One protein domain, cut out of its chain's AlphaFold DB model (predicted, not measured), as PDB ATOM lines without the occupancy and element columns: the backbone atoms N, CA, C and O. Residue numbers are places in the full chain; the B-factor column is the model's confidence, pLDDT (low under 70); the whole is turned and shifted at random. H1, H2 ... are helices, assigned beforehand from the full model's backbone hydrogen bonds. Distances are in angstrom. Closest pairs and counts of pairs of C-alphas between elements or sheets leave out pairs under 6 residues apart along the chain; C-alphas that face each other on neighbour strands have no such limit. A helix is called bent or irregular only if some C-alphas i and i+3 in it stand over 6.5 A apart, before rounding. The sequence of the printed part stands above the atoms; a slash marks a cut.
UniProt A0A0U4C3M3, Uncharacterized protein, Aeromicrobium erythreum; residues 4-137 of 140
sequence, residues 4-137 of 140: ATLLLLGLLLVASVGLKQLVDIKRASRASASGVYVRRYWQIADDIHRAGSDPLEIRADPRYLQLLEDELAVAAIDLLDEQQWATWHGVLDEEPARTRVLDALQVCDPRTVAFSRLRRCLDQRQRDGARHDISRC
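AT A GLANCE: This is residues 4 to 137 of the 140 residues of an uncharacterized protein of Aeromicrobium erythreum (UniProt A0A0U4C3M3). One very long helix, H1, makes the longest axis; its residues 4 to 25 stick out as a free arm, and a small head of helices packs along its later part. In the head, H3 is the middle piece, packed on H1, with H5 and H6 each packed on H3 and only just about perpendicular to it, at 70.4 and 72 degrees, H4 close by, and the short H2 near the far end of H1. The printed part has 134 residues with six named helices in the order H1 to H6 and no named strand, and its class is all helix. The whole is loose, with a radius of gyration of the C-alphas of 19.9 A, and elongated, spanning 69 by 37 by 32 A.

IN THESE COORDINATES: H1, residues 4 to 51, begins with C-alpha 4 at (23.632, 40.032, -30.260) and ends with C-alpha 51 at (-40.917, 48.513, -56.827), 70.3 A away. H2 is residues 55 to 58, 5.6 A long. H3, residues 62 to 75, is 20.1 A long. H4, residues 82 to 93, is 15.8 A long. H5, residues 95 to 108, is 19.8 A long. H6, residues 116 to 131, is 20.9 A long and ends with C-alpha 131 at (-32.125, 44.269, -21.631); it has a kink of 59 degrees near residue 125 and is irregular, with C-alphas 127 and 130 9.5 A apart.

HOW THE PARTS SIT: H3 is the hub, touching H1, H5 and H6. H1 touches it with residues 30 to 44 alone, the closest C-alphas being those of Tyr 37 and Asp 70, 6.0 A apart; they run opposite ways at a shallow tilt of 34 degrees, only just short of steep. H3 touches H5 with residues 62 to 65 alone, closest at the C-alphas of Pro 62 and Cys 108, 6.5 A, only just about perpendicular at 70.4 degrees. H3 touches H6 closest at the C-alphas of Glu 69 and Leu 118, 5.5 A, only just about perpendicular at 72 degrees. H4 is close to but not clearly touching H3, with the C-alphas of Ala 75 and Trp 85 7.3 A apart. H2 is close to but not clearly touching H1, with the C-alphas of Ile 48 and Pro 55 6.3 A apart. H1 is apart from H4, H5 and H6. Every O i to N i+4 pair is within hydrogen-bond range in H1, H3 and H5, against 5 of 8 in H4 and 10 of 12 in H6; H2 is too short for such a pair.

THE WHOLE: The C-alphas of Ala 4 and Gly 52, the two farthest apart, are 72.1 A apart. Without the free stretches, residues 4 to 25 and 49 to 54, the body spans 35 by 32 by 27 A. The printed part has no cut, and no link is long. Mean pLDDT of the printed part is 76.7; it is under 70 at residues 51 to 60, 109 to 113, 130 to 131 and 133 to 137.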
ATOM      1  N   ALA A   4      24.908  40.011 -30.969       79.12
ATOM      2  CA  ALA A   4      23.632  40.032 -30.260       79.12
ATOM      3  C   ALA A   4      22.768  41.239 -30.663       79.12
ATOM      4  O   ALA A   4      21.582  41.083 -30.941       79.12
ATOM      5  N   THR A   5      23.374  42.422 -30.785       79.56
ATOM      6  CA  THR A   5      22.702  43.669 -31.174       79.56
ATOM      7  C   THR A   5      22.186  43.597 -32.615       79.56
ATOM      8  O   THR A   5      21.075  44.040 -32.901       79.56
ATOM      9  N   LEU A   6      22.947  42.964 -33.518       80.62
ATOM     10  CA  LEU A   6      22.530  42.713 -34.906       80.62
ATOM     11  C   LEU A   6      21.356  41.726 -35.004       80.62
ATOM     12  O   LEU A   6      20.428  41.959 -35.778       80.62
ATOM     13  N   LEU A   7      21.364  40.653 -34.206       80.44
ATOM     14  CA  LEU A   7      20.260  39.686 -34.167       80.44
ATOM     15  C   LEU A   7      18.975  40.311 -33.611       80.44
ATOM     16  O   LEU A   7      17.898  40.085 -34.158       80.44
ATOM     17  N   LEU A   8      19.088  41.139 -32.568       83.50
ATOM     18  CA  LEU A   8      17.954  41.834 -31.955       83.50
ATOM     19  C   LEU A   8      17.325  42.855 -32.916       83.50
ATOM     20  O   LEU A   8      16.103  42.907 -33.048       83.50
ATOM     21  N   LEU A   9      18.154  43.602 -33.652       81.12
ATOM     22  CA  LEU A   9      17.709  44.495 -34.729       81.12
ATOM     23  C   LEU A   9      17.004  43.731 -35.856       81.12
ATOM     24  O   LEU A   9      15.944  44.164 -36.305       81.12
ATOM     25  N   GLY A  10      17.549  42.586 -36.277       76.06
ATOM     26  CA  GLY A  10      16.917  41.723 -37.279       76.06
ATOM     27  C   GLY A  10      15.541  41.218 -36.838       76.06
ATOM     28  O   GLY A  10      14.580  41.294 -37.602       76.06
ATOM     29  N   LEU A  11      15.415  40.781 -35.582       81.06
ATOM     30  CA  LEU A  11      14.148  40.334 -34.991       81.06
ATOM     31  C   LEU A  11      13.104  41.458 -34.913       81.06
ATOM     32  O   LEU A  11      11.946  41.242 -35.271       81.06
ATOM     33  N   LEU A  12      13.508  42.664 -34.506       80.88
ATOM     34  CA  LEU A  12      12.631  43.843 -34.474       80.88
ATOM     35  C   LEU A  12      12.146  44.242 -35.876       80.88
ATOM     36  O   LEU A  12      10.986  44.626 -36.050       80.88
ATOM     37  N   LEU A  13      13.004  44.117 -36.889       81.31
ATOM     38  CA  LEU A  13      12.646  44.362 -38.287       81.31
ATOM     39  C   LEU A  13      11.606  43.356 -38.791       81.31
ATOM     40  O   LEU A  13      10.592  43.749 -39.362       81.31
ATOM     41  N   VAL A  14      11.798  42.067 -38.515       82.81
ATOM     42  CA  VAL A  14      10.818  41.030 -38.875       82.81
ATOM     43  C   VAL A  14       9.488  41.247 -38.142       82.81
ATOM     44  O   VAL A  14       8.428  41.188 -38.766       82.81
ATOM     45  N   ALA A  15       9.524  41.567 -36.845       76.56
ATOM     46  CA  ALA A  15       8.320  41.817 -36.052       76.56
ATOM     47  C   ALA A  15       7.541  43.049 -36.542       76.56
ATOM     48  O   ALA A  15       6.316  43.007 -36.646       76.56
ATOM     49  N   SER A  16       8.235  44.136 -36.887       79.12
ATOM     50  CA  SER A  16       7.604  45.359 -37.398       79.12
ATOM     51  C   SER A  16       7.003  45.175 -38.795       79.12
ATOM     52  O   SER A  16       5.898  45.659 -39.047       79.12
ATOM     53  N   VAL A  17       7.662  44.419 -39.682       83.31
ATOM     54  CA  VAL A  17       7.103  44.053 -40.994       83.31
ATOM     55  C   VAL A  17       5.867  43.166 -40.833       83.31
ATOM     56  O   VAL A  17       4.841  43.444 -41.456       83.31
ATOM     57  N   GLY A  18       5.925  42.157 -39.959       75.19
ATOM     58  CA  GLY A  18       4.782  41.291 -39.661       75.19
ATOM     59  C   GLY A  18       3.596  42.064 -39.076       75.19
ATOM     60  O   GLY A  18       2.461  41.890 -39.517       75.19
ATOM     61  N   LEU A  19       3.849  42.990 -38.146       81.31
ATOM     62  CA  LEU A  19       2.808  43.850 -37.581       81.31
ATOM     63  C   LEU A  19       2.163  44.738 -38.650       81.31
ATOM     64  O   LEU A  19       0.939  44.853 -38.692       81.31
ATOM     65  N   LYS A  20       2.963  45.332 -39.544       79.38
ATOM     66  CA  LYS A  20       2.445  46.137 -40.655       79.38
ATOM     67  C   LYS A  20       1.561  45.310 -41.589       79.38
ATOM     68  O   LYS A  20       0.459  45.745 -41.905       79.38
ATOM     69  N   GLN A  21       1.994  44.105 -41.968       77.25
ATOM     70  CA  GLN A  21       1.188  43.201 -42.795       77.25
ATOM     71  C   GLN A  21      -0.145  42.853 -42.127       77.25
ATOM     72  O   GLN A  21      -1.183  42.893 -42.781       77.25
ATOM     73  N   LEU A  22      -0.149  42.579 -40.820       71.38
ATOM     74  CA  LEU A  22      -1.382  42.329 -40.071       71.38
ATOM     75  C   LEU A  22      -2.311  43.550 -40.057       71.38
ATOM     76  O   LEU A  22      -3.523  43.399 -40.221       71.38
ATOM     77  N   VAL A  23      -1.764  44.756 -39.884       79.12
ATOM     78  CA  VAL A  23      -2.538  46.007 -39.948       79.12
ATOM     79  C   VAL A  23      -3.143  46.205 -41.338       79.12
ATOM     80  O   VAL A  23      -4.324  46.540 -41.444       79.12
ATOM     81  N   ASP A  24      -2.373  45.965 -42.397       77.75
ATOM     82  CA  ASP A  24      -2.837  46.121 -43.776       77.75
ATOM     83  C   ASP A  24      -3.911  45.080 -44.131       77.75
ATOM     84  O   ASP A  24      -4.934  45.437 -44.715       77.75
ATOM     85  N   ILE A  25      -3.759  43.826 -43.688       72.75
ATOM     86  CA  ILE A  25      -4.785  42.777 -43.831       72.75
ATOM     87  C   ILE A  25      -6.071  43.178 -43.105       72.75
ATOM     88  O   ILE A  25      -7.155  43.085 -43.682       72.75
ATOM     89  N   LYS A  26      -5.972  43.673 -41.863       72.62
ATOM     90  CA  LYS A  26      -7.141  44.151 -41.109       72.62
ATOM     91  C   LYS A  26      -7.839  45.306 -41.824       72.62
ATOM     92  O   LYS A  26      -9.063  45.307 -41.924       72.62
ATOM     93  N   ARG A  27      -7.081  46.269 -42.353       75.75
ATOM     94  CA  ARG A  27      -7.633  47.398 -43.120       75.75
ATOM     95  C   ARG A  27      -8.323  46.936 -44.399       75.75
ATOM     96  O   ARG A  27      -9.442  47.366 -44.657       75.75
ATOM     97  N   ALA A  28      -7.689  46.055 -45.170       75.75
ATOM     98  CA  ALA A  28      -8.256  45.521 -46.403       75.75
ATOM     99  C   ALA A  28      -9.525  44.696 -46.136       75.75
ATOM    100  O   ALA A  28     -10.523  44.862 -46.833       75.75
ATOM    101  N   SER A  29      -9.516  43.868 -45.089       73.19
ATOM    102  CA  SER A  29     -10.682  43.097 -44.648       73.19
ATOM    103  C   SER A  29     -11.833  44.012 -44.226       73.19
ATOM    104  O   SER A  29     -12.951  43.843 -44.712       73.19
ATOM    105  N   ARG A  30     -11.553  45.049 -43.422       76.62
ATOM    106  CA  ARG A  30     -12.549  46.058 -43.037       76.62
ATOM    107  C   ARG A  30     -13.114  46.782 -44.253       76.62
ATOM    108  O   ARG A  30     -14.329  46.891 -44.375       76.62
ATOM    109  N   ALA A  31     -12.264  47.231 -45.176       75.69
ATOM    110  CA  ALA A  31     -12.697  47.906 -46.400       75.69
ATOM    111  C   ALA A  31     -13.560  46.996 -47.290       75.69
ATOM    112  O   ALA A  31     -14.572  47.443 -47.828       75.69
ATOM    113  N   SER A  32     -13.201  45.715 -47.408       77.69
ATOM    114  CA  SER A  32     -13.969  44.729 -48.169       77.69
ATOM    115  C   SER A  32     -15.347  44.479 -47.552       77.69
ATOM    116  O   SER A  32     -16.346  44.595 -48.262       77.69
ATOM    117  N   ALA A  33     -15.417  44.224 -46.242       72.69
ATOM    118  CA  ALA A  33     -16.677  44.025 -45.525       72.69
ATOM    119  C   ALA A  33     -17.586  45.262 -45.628       72.69
ATOM    120  O   ALA A  33     -18.762  45.149 -45.972       72.69
ATOM    121  N   SER A  34     -17.008  46.454 -45.449       75.94
ATOM    122  CA  SER A  34     -17.716  47.733 -45.597       75.94
ATOM    123  C   SER A  34     -18.279  47.916 -47.006       75.94
ATOM    124  O   SER A  34     -19.435  48.290 -47.177       75.94
ATOM    125  N   GLY A  35     -17.470  47.637 -48.032       79.69
ATOM    126  CA  GLY A  35     -17.870  47.801 -49.426       79.69
ATOM    127  C   GLY A  35     -18.985  46.847 -49.853       79.69
ATOM    128  O   GLY A  35     -19.843  47.233 -50.649       79.69
ATOM    129  N   VAL A  36     -18.995  45.616 -49.329       83.50
ATOM    130  CA  VAL A  36     -20.072  44.644 -49.576       83.50
ATOM    131  C   VAL A  36     -21.368  45.099 -48.911       83.50
ATOM    132  O   VAL A  36     -22.394  45.160 -49.590       83.50
ATOM    133  N   TYR A  37     -21.306  45.487 -47.634       82.50
ATOM    134  CA  TYR A  37     -22.462  45.970 -46.878       82.50
ATOM    135  C   TYR A  37     -23.111  47.193 -47.542       82.50
ATOM    136  O   TYR A  37     -24.287  47.147 -47.901       82.50
ATOM    137  N   VAL A  38     -22.333  48.251 -47.805       82.12
ATOM    138  CA  VAL A  38     -22.844  49.498 -48.405       82.12
ATOM    139  C   VAL A  38     -23.474  49.240 -49.773       82.12
ATOM    140  O   VAL A  38     -24.525  49.792 -50.091       82.12
ATOM    141  N   ARG A  39     -22.864  48.377 -50.593       85.94
ATOM    142  CA  ARG A  39     -23.412  48.033 -51.910       85.94
ATOM    143  C   ARG A  39     -24.760  47.329 -51.791       85.94
ATOM    144  O   ARG A  39     -25.694  47.711 -52.490       85.94
ATOM    145  N   ARG A  40     -24.859  46.315 -50.926       85.31
ATOM    146  CA  ARG A  40     -26.096  45.545 -50.736       85.31
ATOM    147  C   ARG A  40     -27.205  46.418 -50.153       85.31
ATOM    148  O   ARG A  40     -28.338  46.336 -50.616       85.31
ATOM    149  N   TYR A  41     -26.858  47.281 -49.200       83.19
ATOM    150  CA  TYR A  41     -27.764  48.265 -48.623       83.19
ATOM    151  C   TYR A  41     -28.420  49.128 -49.708       83.19
ATOM    152  O   TYR A  41     -29.645  49.161 -49.813       83.19
ATOM    153  N   TRP A  42     -27.615  49.768 -50.564       83.38
ATOM    154  CA  TRP A  42     -28.143  50.644 -51.613       83.38
ATOM    155  C   TRP A  42     -28.921  49.890 -52.685       83.38
ATOM    156  O   TRP A  42     -29.926  50.398 -53.158       83.38
ATOM    157  N   GLN A  43     -28.513  48.668 -53.032       84.38
ATOM    158  CA  GLN A  43     -29.278  47.832 -53.961       84.38
ATOM    159  C   GLN A  43     -30.683  47.534 -53.432       84.38
ATOM    160  O   GLN A  43     -31.655  47.678 -54.165       84.38
ATOM    161  N   ILE A  44     -30.798  47.159 -52.158       79.56
ATOM    162  CA  ILE A  44     -32.096  46.884 -51.535       79.56
ATOM    163  C   ILE A  44     -32.916  48.173 -51.415       79.56
ATOM    164  O   ILE A  44     -34.106  48.159 -51.716       79.56
ATOM    165  N   ALA A  45     -32.298  49.292 -51.030       79.06
ATOM    166  CA  ALA A  45     -32.973  50.587 -50.954       79.06
ATOM    167  C   ALA A  45     -33.515  51.048 -52.321       79.06
ATOM    168  O   ALA A  45     -34.665  51.482 -52.411       79.06
ATOM    169  N   ASP A  46     -32.720  50.905 -53.383       82.00
ATOM    170  CA  ASP A  46     -33.127  51.207 -54.758       82.00
ATOM    171  C   ASP A  46     -34.270  50.298 -55.220       82.00
ATOM    172  O   ASP A  46     -35.215  50.769 -55.855       82.00
ATOM    173  N   ASP A  47     -34.201  49.004 -54.905       77.19
ATOM    174  CA  ASP A  47     -35.242  48.039 -55.259       77.19
ATOM    175  C   ASP A  47     -36.564  48.361 -54.545       77.19
ATOM    176  O   ASP A  47     -37.609  48.373 -55.198       77.19
ATOM    177  N   ILE A  48     -36.523  48.708 -53.249       73.88
ATOM    178  CA  ILE A  48     -37.692  49.195 -52.492       73.88
ATOM    179  C   ILE A  48     -38.283  50.427 -53.179       73.88
ATOM    180  O   ILE A  48     -39.487  50.489 -53.431       73.88
ATOM    181  N   HIS A  49     -37.433  51.399 -53.511       76.69
ATOM    182  CA  HIS A  49     -37.876  52.646 -54.117       76.69
ATOM    183  C   HIS A  49     -38.503  52.434 -55.505       76.69
ATOM    184  O   HIS A  49     -39.523  53.046 -55.818       76.69
ATOM    185  N   ARG A  50     -37.928  51.554 -56.335       76.69
ATOM    186  CA  ARG A  50     -38.417  51.268 -57.695       76.69
ATOM    187  C   ARG A  50     -39.676  50.414 -57.722       76.69
ATOM    188  O   ARG A  50     -40.518  50.630 -58.590       76.69
ATOM    189  N   ALA A  51     -39.787  49.433 -56.832       69.88
ATOM    190  CA  ALA A  51     -40.917  48.513 -56.827       69.88
ATOM    191  C   ALA A  51     -42.209  49.170 -56.312       69.88
ATOM    192  O   ALA A  51     -43.295  48.651 -56.557       69.88
ATOM    193  N   GLY A  52     -42.108  50.298 -55.593       66.44
ATOM    194  CA  GLY A  52     -43.248  50.892 -54.888       66.44
ATOM    195  C   GLY A  52     -43.827  49.963 -53.814       66.44
ATOM    196  O   GLY A  52     -44.943  50.187 -53.349       66.44
ATOM    197  N   SER A  53     -43.087  48.909 -53.460       61.19
ATOM    198  CA  SER A  53     -43.480  47.892 -52.493       61.19
ATOM    199  C   SER A  53     -43.505  48.469 -51.088       61.19
ATOM    200  O   SER A  53     -42.718  49.356 -50.746       61.19
ATOM    201  N   ASP A  54     -44.374  47.910 -50.247       63.50
ATOM    202  CA  ASP A  54     -44.299  48.150 -48.812       63.50
ATOM    203  C   ASP A  54     -42.890  47.736 -48.339       63.50
ATOM    204  O   ASP A  54     -42.467  46.602 -48.602       63.50
ATOM    205  N   PRO A  55     -42.137  48.614 -47.647       59.50
ATOM    206  CA  PRO A  55     -40.849  48.263 -47.062       59.50
ATOM    207  C   PRO A  55     -40.890  46.965 -46.260       59.50
ATOM    208  O   PRO A  55     -39.862  46.309 -46.141       59.50
ATOM    209  N   LEU A  56     -42.053  46.589 -45.720       56.56
ATOM    210  CA  LEU A  56     -42.279  45.360 -44.974       56.56
ATOM    211  C   LEU A  56     -42.392  44.084 -45.839       56.56
ATOM    212  O   LEU A  56     -42.189  42.995 -45.297       56.56
ATOM    213  N   GLU A  57     -42.708  44.173 -47.137       58.28
ATOM    214  CA  GLU A  57     -42.725  43.027 -48.071       58.28
ATOM    215  C   GLU A  57     -41.305  42.591 -48.447       58.28
ATOM    216  O   GLU A  57     -41.005  41.400 -48.513       58.28
ATOM    217  N   ILE A  58     -40.390  43.552 -48.590       57.22
ATOM    218  CA  ILE A  58     -38.981  43.280 -48.912       57.22
ATOM    219  C   ILE A  58     -38.225  42.705 -47.703       57.22
ATOM    220  O   ILE A  58     -37.205  42.041 -47.871       57.22
ATOM    221  N   ARG A  59     -38.764  42.835 -46.481       59.66
ATOM    222  CA  ARG A  59     -38.170  42.226 -45.273       59.66
ATOM    223  C   ARG A  59     -38.252  40.698 -45.234       59.66
ATOM    224  O   ARG A  59     -37.553  40.089 -44.430       59.66
ATOM    225  N   ALA A  60     -39.075  40.088 -46.087       57.44
ATOM    226  CA  ALA A  60     -39.134  38.637 -46.263       57.44
ATOM    227  C   ALA A  60     -38.186  38.122 -47.366       57.44
ATOM    228  O   ALA A  60     -38.078  36.913 -47.569       57.44
ATOM    229  N   ASP A  61     -37.494  39.018 -48.082       71.50
ATOM    230  CA  ASP A  61     -36.538  38.653 -49.126       71.50
ATOM    231  C   ASP A  61     -35.256  38.064 -48.494       71.50
ATOM    232  O   ASP A  61     -34.674  38.680 -47.592       71.50
ATOM    233  N   PRO A  62     -34.744  36.915 -48.978       75.06
ATOM    234  CA  PRO A  62     -33.452  36.369 -48.550       75.06
ATOM    235  C   PRO A  62     -32.297  37.388 -48.600       75.06
ATOM    236  O   PRO A  62     -31.354  37.318 -47.810       75.06
ATOM    237  N   ARG A  63     -32.357  38.365 -49.513       77.00
ATOM    238  CA  ARG A  63     -31.384  39.460 -49.628       77.00
ATOM    239  C   ARG A  63     -31.425  40.393 -48.422       77.00
ATOM    240  O   ARG A  63     -30.367  40.871 -48.015       77.00
ATOM    241  N   TYR A  64     -32.603  40.619 -47.843       79.19
ATOM    242  CA  TYR A  64     -32.765  41.403 -46.622       79.19
ATOM    243  C   TYR A  64     -32.222  40.654 -45.401       79.19
ATOM    244  O   TYR A  64     -31.494  41.243 -44.606       79.19
ATOM    245  N   LEU A  65     -32.450  39.339 -45.299       84.19
ATOM    246  CA  LEU A  65     -31.813  38.513 -44.261       84.19
ATOM    247  C   LEU A  65     -30.284  38.569 -44.340       84.19
ATOM    248  O   LEU A  65     -29.606  38.686 -43.320       84.19
ATOM    249  N   GLN A  66     -29.737  38.534 -45.557       86.31
ATOM    250  CA  GLN A  66     -28.298  38.670 -45.754       86.31
ATOM    251  C   GLN A  66     -27.797  40.075 -45.420       86.31
ATOM    252  O   GLN A  66     -26.694  40.199 -44.904       86.31
ATOM    253  N   LEU A  67     -28.586  41.125 -45.671       85.81
ATOM    254  CA  LEU A  67     -28.237  42.478 -45.244       85.81
ATOM    255  C   LEU A  67     -28.135  42.569 -43.718       85.81
ATOM    256  O   LEU A  67     -27.156  43.122 -43.239       85.81
ATOM    257  N   LEU A  68     -29.080  41.983 -42.974       85.12
ATOM    258  CA  LEU A  68     -29.049  41.954 -41.505       85.12
ATOM    259  C   LEU A  68     -27.847  41.161 -40.958       85.12
ATOM    260  O   LEU A  68     -27.217  41.565 -39.982       85.12
ATOM    261  N   GLU A  69     -27.500  40.037 -41.590       86.88
ATOM    262  CA  GLU A  69     -26.298  39.263 -41.241       86.88
ATOM    263  C   GLU A  69     -25.005  40.037 -41.556       86.88
ATOM    264  O   GLU A  69     -24.076  40.033 -40.744       86.88
ATOM    265  N   ASP A  70     -24.948  40.721 -42.704       85.38
ATOM    266  CA  ASP A  70     -23.824  41.578 -43.096       85.38
ATOM    267  C   ASP A  70     -23.694  42.770 -42.133       85.38
ATOM    268  O   ASP A  70     -22.577  43.117 -41.752       85.38
ATOM    269  N   GLU A  71     -24.817  43.350 -41.689       84.50
ATOM    270  CA  GLU A  71     -24.875  44.378 -40.645       84.50
ATOM    271  C   GLU A  71     -24.142  43.863 -39.395       84.50
ATOM    272  O   GLU A  71     -23.176  44.476 -38.937       84.50
ATOM    273  N   LEU A  72     -24.518  42.682 -38.887       83.81
ATOM    274  CA  LEU A  72     -23.937  42.126 -37.656       83.81
ATOM    275  C   LEU A  72     -22.430  41.894 -37.800       83.81
ATOM    276  O   LEU A  72     -21.670  42.086 -36.850       83.81
ATOM    277  N   ALA A  73     -21.984  41.521 -38.999       82.06
ATOM    278  CA  ALA A  73     -20.571  41.373 -39.305       82.06
ATOM    279  C   ALA A  73     -19.819  42.716 -39.341       82.06
ATOM    280  O   ALA A  73     -18.669  42.770 -38.903       82.06
ATOM    281  N   VAL A  74     -20.433  43.797 -39.840       82.12
ATOM    282  CA  VAL A  74     -19.783  45.118 -39.876       82.12
ATOM    283  C   VAL A  74     -19.832  45.858 -38.532       82.12
ATOM    284  O   VAL A  74     -18.915  46.627 -38.235       82.12
ATOM    285  N   ALA A  75     -20.821  45.583 -37.676       79.00
ATOM    286  CA  ALA A  75     -20.813  46.033 -36.282       79.00
ATOM    287  C   ALA A  75     -19.662  45.422 -35.478       79.00
ATOM    288  O   ALA A  75     -18.994  46.129 -34.732       79.00
ATOM    289  N   ALA A  76     -19.362  44.137 -35.688       77.00
ATOM    290  CA  ALA A  76     -18.258  43.439 -35.021       77.00
ATOM    291  C   ALA A  76     -16.860  44.025 -35.302       77.00
ATOM    292  O   ALA A  76     -15.891  43.665 -34.634       77.00
ATOM    293  N   ILE A  77     -16.736  44.905 -36.298       76.81
ATOM    294  CA  ILE A  77     -15.481  45.561 -36.693       76.81
ATOM    295  C   ILE A  77     -15.531  47.087 -36.517       76.81
ATOM    296  O   ILE A  77     -14.758  47.806 -37.164       76.81
ATOM    297  N   ASP A  78     -16.450  47.577 -35.678       74.69
ATOM    298  CA  ASP A  78     -16.665  48.993 -35.353       74.69
ATOM    299  C   ASP A  78     -16.887  49.872 -36.596       74.69
ATOM    300  O   ASP A  78     -16.409  51.008 -36.675       74.69
ATOM    301  N   LEU A  79     -17.519  49.333 -37.646       75.81
ATOM    302  CA  LEU A  79     -17.849  50.130 -38.830       75.81
ATOM    303  C   LEU A  79     -19.057  51.034 -38.588       75.81
ATOM    304  O   LEU A  79     -19.076  52.159 -39.080       75.81
ATOM    305  N   LEU A  80     -20.045  50.516 -37.863       70.25
ATOM    306  CA  LEU A  80     -21.224  51.248 -37.428       70.25
ATOM    307  C   LEU A  80     -21.003  51.639 -35.973       70.25
ATOM    308  O   LEU A  80     -20.613  50.795 -35.165       70.25
ATOM    309  N   ASP A  81     -21.219  52.911 -35.649       73.88
ATOM    310  CA  ASP A  81     -21.235  53.317 -34.248       73.88
ATOM    311  C   ASP A  81     -22.480  52.754 -33.537       73.88
ATOM    312  O   ASP A  81     -23.455  52.330 -34.165       73.88
ATOM    313  N   GLU A  82     -22.439  52.723 -32.205       72.12
ATOM    314  CA  GLU A  82     -23.503  52.133 -31.386       72.12
ATOM    315  C   GLU A  82     -24.867  52.794 -31.636       72.12
ATOM    316  O   GLU A  82     -25.895  52.119 -31.615       72.12
ATOM    317  N   GLN A  83     -24.892  54.095 -31.935       74.81
ATOM    318  CA  GLN A  83     -26.126  54.843 -32.164       74.81
ATOM    319  C   GLN A  83     -26.737  54.531 -33.538       74.81
ATOM    320  O   GLN A  83     -27.951  54.325 -33.649       74.81
ATOM    321  N   GLN A  84     -25.907  54.476 -34.581       73.12
ATOM    322  CA  GLN A  84     -26.291  54.064 -35.931       73.12
ATOM    323  C   GLN A  84     -26.833  52.641 -35.915       73.12
ATOM    324  O   GLN A  84     -27.910  52.385 -36.458       73.12
ATOM    325  N   TRP A  85     -26.124  51.746 -35.228       73.94
ATOM    326  CA  TRP A  85     -26.547  50.371 -35.037       73.94
ATOM    327  C   TRP A  85     -27.874  50.279 -34.285       73.94
ATOM    328  O   TRP A  85     -28.807  49.650 -34.770       73.94
ATOM    329  N   ALA A  86     -28.000  50.928 -33.124       73.62
ATOM    330  CA  ALA A  86     -29.213  50.883 -32.310       73.62
ATOM    331  C   ALA A  86     -30.449  51.381 -33.072       73.62
ATOM    332  O   ALA A  86     -31.524  50.805 -32.943       73.62
ATOM    333  N   THR A  87     -30.294  52.418 -33.899       72.50
ATOM    334  CA  THR A  87     -31.394  52.979 -34.698       72.50
ATOM    335  C   THR A  87     -31.902  51.979 -35.737       72.50
ATOM    336  O   THR A  87     -33.106  51.767 -35.858       72.50
ATOM    337  N   TRP A  88     -30.990  51.345 -36.476       70.50
ATOM    338  CA  TRP A  88     -31.343  50.357 -37.499       70.50
ATOM    339  C   TRP A  88     -31.837  49.051 -36.888       70.50
ATOM    340  O   TRP A  88     -32.882  48.516 -37.258       70.50
ATOM    341  N   HIS A  89     -31.108  48.568 -35.893       74.69
ATOM    342  CA  HIS A  89     -31.369  47.301 -35.245       74.69
ATOM    343  C   HIS A  89     -32.589  47.347 -34.312       74.69
ATOM    344  O   HIS A  89     -33.224  46.314 -34.079       74.69
ATOM    345  N   GLY A  90     -32.963  48.529 -33.815       73.44
ATOM    346  CA  GLY A  90     -34.167  48.749 -33.009       73.44
ATOM    347  C   GLY A  90     -35.463  48.395 -33.742       73.44
ATOM    348  O   GLY A  90     -36.450  48.035 -33.112       73.44
ATOM    349  N   VAL A  91     -35.456  48.356 -35.078       76.12
ATOM    350  CA  VAL A  91     -36.607  47.877 -35.865       76.12
ATOM    351  C   VAL A  91     -36.989  46.434 -35.500       76.12
ATOM    352  O   VAL A  91     -38.158  46.070 -35.569       76.12
ATOM    353  N   LEU A  92     -36.034  45.601 -35.068       78.38
ATOM    354  CA  LEU A  92     -36.303  44.224 -34.627       78.38
ATOM    355  C   LEU A  92     -36.862  44.133 -33.192       78.38
ATOM    356  O   LEU A  92     -37.171  43.032 -32.718       78.38
ATOM    357  N   ASP A  93     -36.981  45.258 -32.481       78.12
ATOM    358  CA  ASP A  93     -37.709  45.318 -31.208       78.12
ATOM    359  C   ASP A  93     -39.222  45.249 -31.444       78.12
ATOM    360  O   ASP A  93     -39.960  44.745 -30.594       78.12
ATOM    361  N   GLU A  94     -39.681  45.673 -32.625       80.75
ATOM    362  CA  GLU A  94     -41.079  45.596 -33.032       80.75
ATOM    363  C   GLU A  94     -41.481  44.145 -33.348       80.75
ATOM    364  O   GLU A  94     -40.968  43.524 -34.284       80.75
ATOM    365  N   GLU A  95     -42.458  43.606 -32.604       82.56
ATOM    366  CA  GLU A  95     -42.984  42.242 -32.800       82.56
ATOM    367  C   GLU A  95     -43.338  41.899 -34.260       82.56
ATOM    368  O   GLU A  95     -42.948  40.822 -34.728       82.56
ATOM    369  N   PRO A  96     -44.018  42.777 -35.031       81.94
ATOM    370  CA  PRO A  96     -44.360  42.472 -36.418       81.94
ATOM    371  C   PRO A  96     -43.130  42.310 -37.312       81.94
ATOM    372  O   PRO A  96     -43.116  41.450 -38.191       81.94
ATOM    373  N   ALA A  97     -42.092  43.123 -37.101       78.75
ATOM    374  CA  ALA A  97     -40.857  43.042 -37.870       78.75
ATOM    375  C   ALA A  97     -40.065  41.786 -37.493       78.75
ATOM    376  O   ALA A  97     -39.614  41.052 -38.374       78.75
ATOM    377  N   ARG A  98     -39.958  41.496 -36.192       83.50
ATOM    378  CA  ARG A  98     -39.268  40.305 -35.689       83.50
ATOM    379  C   ARG A  98     -39.903  39.008 -36.180       83.50
ATOM    380  O   ARG A  98     -39.186  38.128 -36.644       83.50
ATOM    381  N   THR A  99     -41.229  38.902 -36.110       84.44
ATOM    382  CA  THR A  99     -41.960  37.704 -36.553       84.44
ATOM    383  C   THR A  99     -41.687  37.411 -38.027       84.44
ATOM    384  O   THR A  99     -41.312  36.296 -38.370       84.44
ATOM    385  N   ARG A 100     -41.735  38.431 -38.894       81.00
ATOM    386  CA  ARG A 100     -41.435  38.261 -40.326       81.00
ATOM    387  C   ARG A 100     -40.012  37.782 -40.587       81.00
ATOM    388  O   ARG A 100     -39.804  36.960 -41.472       81.00
ATOM    389  N   VAL A 101     -39.033  38.289 -39.835       83.69
ATOM    390  CA  VAL A 101     -37.636  37.845 -39.966       83.69
ATOM    391  C   VAL A 101     -37.486  36.386 -39.534       83.69
ATOM    392  O   VAL A 101     -36.794  35.626 -40.209       83.69
ATOM    393  N   LEU A 102     -38.156  35.971 -38.455       85.56
ATOM    394  CA  LEU A 102     -38.174  34.573 -38.015       85.56
ATOM    395  C   LEU A 102     -38.828  33.654 -39.056       85.56
ATOM    396  O   LEU A 102     -38.254  32.617 -39.389       85.56
ATOM    397  N   ASP A 103     -39.971  34.055 -39.611       84.88
ATOM    398  CA  ASP A 103     -40.665  33.307 -40.665       84.88
ATOM    399  C   ASP A 103     -39.788  33.183 -41.919       84.88
ATOM    400  O   ASP A 103     -39.598  32.091 -42.461       84.88
ATOM    401  N   ALA A 104     -39.171  34.286 -42.348       81.56
ATOM    402  CA  ALA A 104     -38.272  34.300 -43.496       81.56
ATOM    403  C   ALA A 104     -37.035  33.413 -43.268       81.56
ATOM    404  O   ALA A 104     -36.627  32.692 -44.180       81.56
ATOM    405  N   LEU A 105     -36.466  33.398 -42.056       83.69
ATOM    406  CA  LEU A 105     -35.355  32.511 -41.693       83.69
ATOM    407  C   LEU A 105     -35.740  31.029 -41.757       83.69
ATOM    408  O   LEU A 105     -34.929  30.214 -42.196       83.69
ATOM    409  N   GLN A 106     -36.958  30.673 -41.340       81.56
ATOM    410  CA  GLN A 106     -37.450  29.294 -41.435       81.56
ATOM    411  C   GLN A 106     -37.620  28.842 -42.889       81.56
ATOM    412  O   GLN A 106     -37.293  27.700 -43.212       81.56
ATOM    413  N   VAL A 107     -38.102  29.733 -43.761       79.94
ATOM    414  CA  VAL A 107     -38.305  29.450 -45.191       79.94
ATOM    415  C   VAL A 107     -36.976  29.365 -45.942       79.94
ATOM    416  O   VAL A 107     -36.782  28.450 -46.741       79.94
ATOM    417  N   CYS A 108     -36.063  30.306 -45.698       72.31
ATOM    418  CA  CYS A 108     -34.804  30.392 -46.436       72.31
ATOM    419  C   CYS A 108     -33.831  29.280 -46.057       72.31
ATOM    420  O   CYS A 108     -33.076  28.815 -46.912       72.31
ATOM    421  N   ASP A 109     -33.815  28.875 -44.786       67.44
ATOM    422  CA  ASP A 109     -32.862  27.880 -44.332       67.44
ATOM    423  C   ASP A 109     -33.280  27.188 -43.023       67.44
ATOM    424  O   ASP A 109     -32.933  27.631 -41.926       67.44
ATOM    425  N   PRO A 110     -33.976  26.047 -43.086       58.97
ATOM    426  CA  PRO A 110     -34.328  25.312 -41.880       58.97
ATOM    427  C   PRO A 110     -33.155  24.512 -41.277       58.97
ATOM    428  O   PRO A 110     -33.349  23.910 -40.219       58.97
ATOM    429  N   ARG A 111     -31.978  24.402 -41.936       55.81
ATOM    430  CA  ARG A 111     -30.978  23.355 -41.604       55.81
ATOM    431  C   ARG A 111     -29.484  23.702 -41.769       55.81
ATOM    432  O   ARG A 111     -28.671  22.824 -41.476       55.81
ATOM    433  N   THR A 112     -29.077  24.898 -42.202       57.72
ATOM    434  CA  THR A 112     -27.652  25.249 -42.382       57.72
ATOM    435  C   THR A 112     -27.129  26.319 -41.413       57.72
ATOM    436  O   THR A 112     -27.858  26.892 -40.606       57.72
ATOM    437  N   VAL A 113     -25.806  26.534 -41.449       64.19
ATOM    438  CA  VAL A 113     -25.047  27.499 -40.622       64.19
ATOM    439  C   VAL A 113     -25.261  28.951 -41.097       64.19
ATOM    440  O   VAL A 113     -24.730  29.891 -40.502       64.19
ATOM    441  N   ALA A 114     -26.024  29.165 -42.174       73.88
ATOM    442  CA  ALA A 114     -26.313  30.501 -42.675       73.88
ATOM    443  C   ALA A 114     -27.090  31.331 -41.637       73.88
ATOM    444  O   ALA A 114     -27.887  30.817 -40.844       73.88
ATOM    445  N   PHE A 115     -26.831  32.640 -41.643       83.19
ATOM    446  CA  PHE A 115     -27.459  33.608 -40.735       83.19
ATOM    447  C   PHE A 115     -27.192  33.337 -39.241       83.19
ATOM    448  O   PHE A 115     -28.024  33.624 -38.380       83.19
ATOM    449  N   SER A 116     -26.043  32.732 -38.913       84.69
ATOM    450  CA  SER A 116     -25.708  32.350 -37.534       84.69
ATOM    451  C   SER A 116     -25.653  33.533 -36.558       84.69
ATOM    452  O   SER A 116     -26.049  33.370 -35.399       84.69
ATOM    453  N   ARG A 117     -25.210  34.723 -37.000       85.12
ATOM    454  CA  ARG A 117     -25.193  35.920 -36.145       85.12
ATOM    455  C   ARG A 117     -26.608  36.421 -35.927       85.12
ATOM    456  O   ARG A 117     -26.980  36.690 -34.787       85.12
ATOM    457  N   LEU A 118     -27.406  36.487 -36.994       86.62
ATOM    458  CA  LEU A 118     -28.794  36.927 -36.916       86.62
ATOM    459  C   LEU A 118     -29.625  36.024 -35.999       86.62
ATOM    460  O   LEU A 118     -30.327  36.526 -35.124       86.62
ATOM    461  N   ARG A 119     -29.485  34.698 -36.118       86.50
ATOM    462  CA  ARG A 119     -30.140  33.736 -35.213       86.50
ATOM    463  C   ARG A 119     -29.740  33.964 -33.762       86.50
ATOM    464  O   ARG A 119     -30.607  34.096 -32.909       86.50
ATOM    465  N   ARG A 120     -28.438  34.086 -33.488       84.50
ATOM    466  CA  ARG A 120     -27.943  34.334 -32.127       84.50
ATOM    467  C   ARG A 120     -28.502  35.630 -31.546       84.50
ATOM    468  O   ARG A 120     -28.879  35.653 -30.377       84.50
ATOM    469  N   CYS A 121     -28.555  36.687 -32.352       85.38
ATOM    470  CA  CYS A 121     -29.138  37.957 -31.949       85.38
ATOM    471  C   CYS A 121     -30.624  37.800 -31.591       85.38
ATOM    472  O   CYS A 121     -31.047  38.226 -30.518       85.38
ATOM    473  N   LEU A 122     -31.412  37.132 -32.437       86.06
ATOM    474  CA  LEU A 122     -32.834  36.884 -32.179       86.06
ATOM    475  C   LEU A 122     -33.053  36.020 -30.925       86.06
ATOM    476  O   LEU A 122     -33.887  36.367 -30.087       86.06
ATOM    477  N   ASP A 123     -32.252  34.970 -30.737       85.88
ATOM    478  CA  ASP A 123     -32.284  34.119 -29.539       85.88
ATOM    479  C   ASP A 123     -31.930  34.908 -28.272       85.88
ATOM    480  O   ASP A 123     -32.483  34.684 -27.192       85.88
ATOM    481  N   GLN A 124     -30.972  35.833 -28.368       83.56
ATOM    482  CA  GLN A 124     -30.612  36.694 -27.251       83.56
ATOM    483  C   GLN A 124     -31.724  37.698 -26.944       83.56
ATOM    484  O   GLN A 124     -32.085  37.847 -25.781       83.56
ATOM    485  N   ARG A 125     -32.325  38.325 -27.959       85.38
ATOM    486  CA  ARG A 125     -33.484  39.218 -27.798       85.38
ATOM    487  C   ARG A 125     -34.649  38.517 -27.115       85.38
ATOM    488  O   ARG A 125     -35.257  39.087 -26.215       85.38
ATOM    489  N   GLN A 126     -34.930  37.270 -27.489       83.62
ATOM    490  CA  GLN A 126     -35.991  36.485 -26.862       83.62
ATOM    491  C   GLN A 126     -35.707  36.193 -25.380       83.62
ATOM    492  O   GLN A 126     -36.637  36.164 -24.575       83.62
ATOM    493  N   ARG A 127     -34.437  35.992 -25.005       82.81
ATOM    494  CA  ARG A 127     -34.031  35.742 -23.611       82.81
ATOM    495  C   ARG A 127     -33.960  37.011 -22.762       82.81
ATOM    496  O   ARG A 127     -34.412  36.999 -21.621       82.81
ATOM    497  N   ASP A 128     -33.391  38.081 -23.309       81.00
ATOM    498  CA  ASP A 128     -33.021  39.286 -22.560       81.00
ATOM    499  C   ASP A 128     -34.102  40.386 -22.636       81.00
ATOM    500  O   ASP A 128     -34.133  41.292 -21.795       81.00
ATOM    501  N   GLY A 129     -35.008  40.319 -23.618       75.19
ATOM    502  CA  GLY A 129     -36.067  41.306 -23.835       75.19
ATOM    503  C   GLY A 129     -35.510  42.727 -23.967       75.19
ATOM    504  O   GLY A 129     -34.561  42.968 -24.706       75.19
ATOM    505  N   ALA A 130     -36.057  43.668 -23.191       66.69
ATOM    506  CA  ALA A 130     -35.613  45.068 -23.160       66.69
ATOM    507  C   ALA A 130     -34.181  45.278 -22.617       66.69
ATOM    508  O   ALA A 130     -33.680  46.398 -22.639       66.69
ATOM    509  N   ARG A 131     -33.527  44.231 -22.091       66.38
ATOM    510  CA  ARG A 131     -32.125  44.269 -21.631       66.38
ATOM    511  C   ARG A 131     -31.140  43.754 -22.673       66.38
ATOM    512  O   ARG A 131     -29.966  43.573 -22.355       66.38
ATOM    513  N   HIS A 132     -31.620  43.461 -23.876       71.94
ATOM    514  CA  HIS A 132     -30.778  43.053 -24.978       71.94
ATOM    515  C   HIS A 132     -29.680  44.098 -25.225       71.94
ATOM    516  O   HIS A 132     -29.957  45.249 -25.553       71.94
ATOM    517  N   ASP A 133     -28.433  43.674 -25.042       66.50
ATOM    518  CA  ASP A 133     -27.252  44.518 -25.174       66.50
ATOM    519  C   ASP A 133     -26.564  44.239 -26.511       66.50
ATOM    520  O   ASP A 133     -26.156  43.114 -26.821       66.50
ATOM    521  N   ILE A 134     -26.430  45.309 -27.283       62.44
ATOM    522  CA  ILE A 134     -25.856  45.357 -28.622       62.44
ATOM    523  C   ILE A 134     -24.406  44.860 -28.638       62.44
ATOM    524  O   ILE A 134     -24.017  44.134 -29.558       62.44
ATOM    525  N   SER A 135     -23.625  45.164 -27.598       62.22
ATOM    526  CA  SER A 135     -22.216  44.755 -27.497       62.22
ATOM    527  C   SER A 135     -22.039  43.230 -27.477       62.22
ATOM    528  O   SER A 135     -20.997  42.703 -27.870       62.22
ATOM    529  N   ARG A 136     -23.086  42.496 -27.079       65.56
ATOM    530  CA  ARG A 136     -23.095  41.030 -26.988       65.56
ATOM    531  C   ARG A 136     -23.506  40.341 -28.288       65.56
ATOM    532  O   ARG A 136     -23.224  39.159 -28.459       65.56
ATOM    533  N   CYS A 137     -24.126  41.075 -29.212       64.62
ATOM    534  CA  CYS A 137     -24.504  40.556 -30.528       64.62
ATOM    535  C   CYS A 137     -23.353  40.576 -31.530       64.62
ATOM    536  O   CYS A 137     -23.253  39.685 -32.372       64.62
TER     537      CYS A 137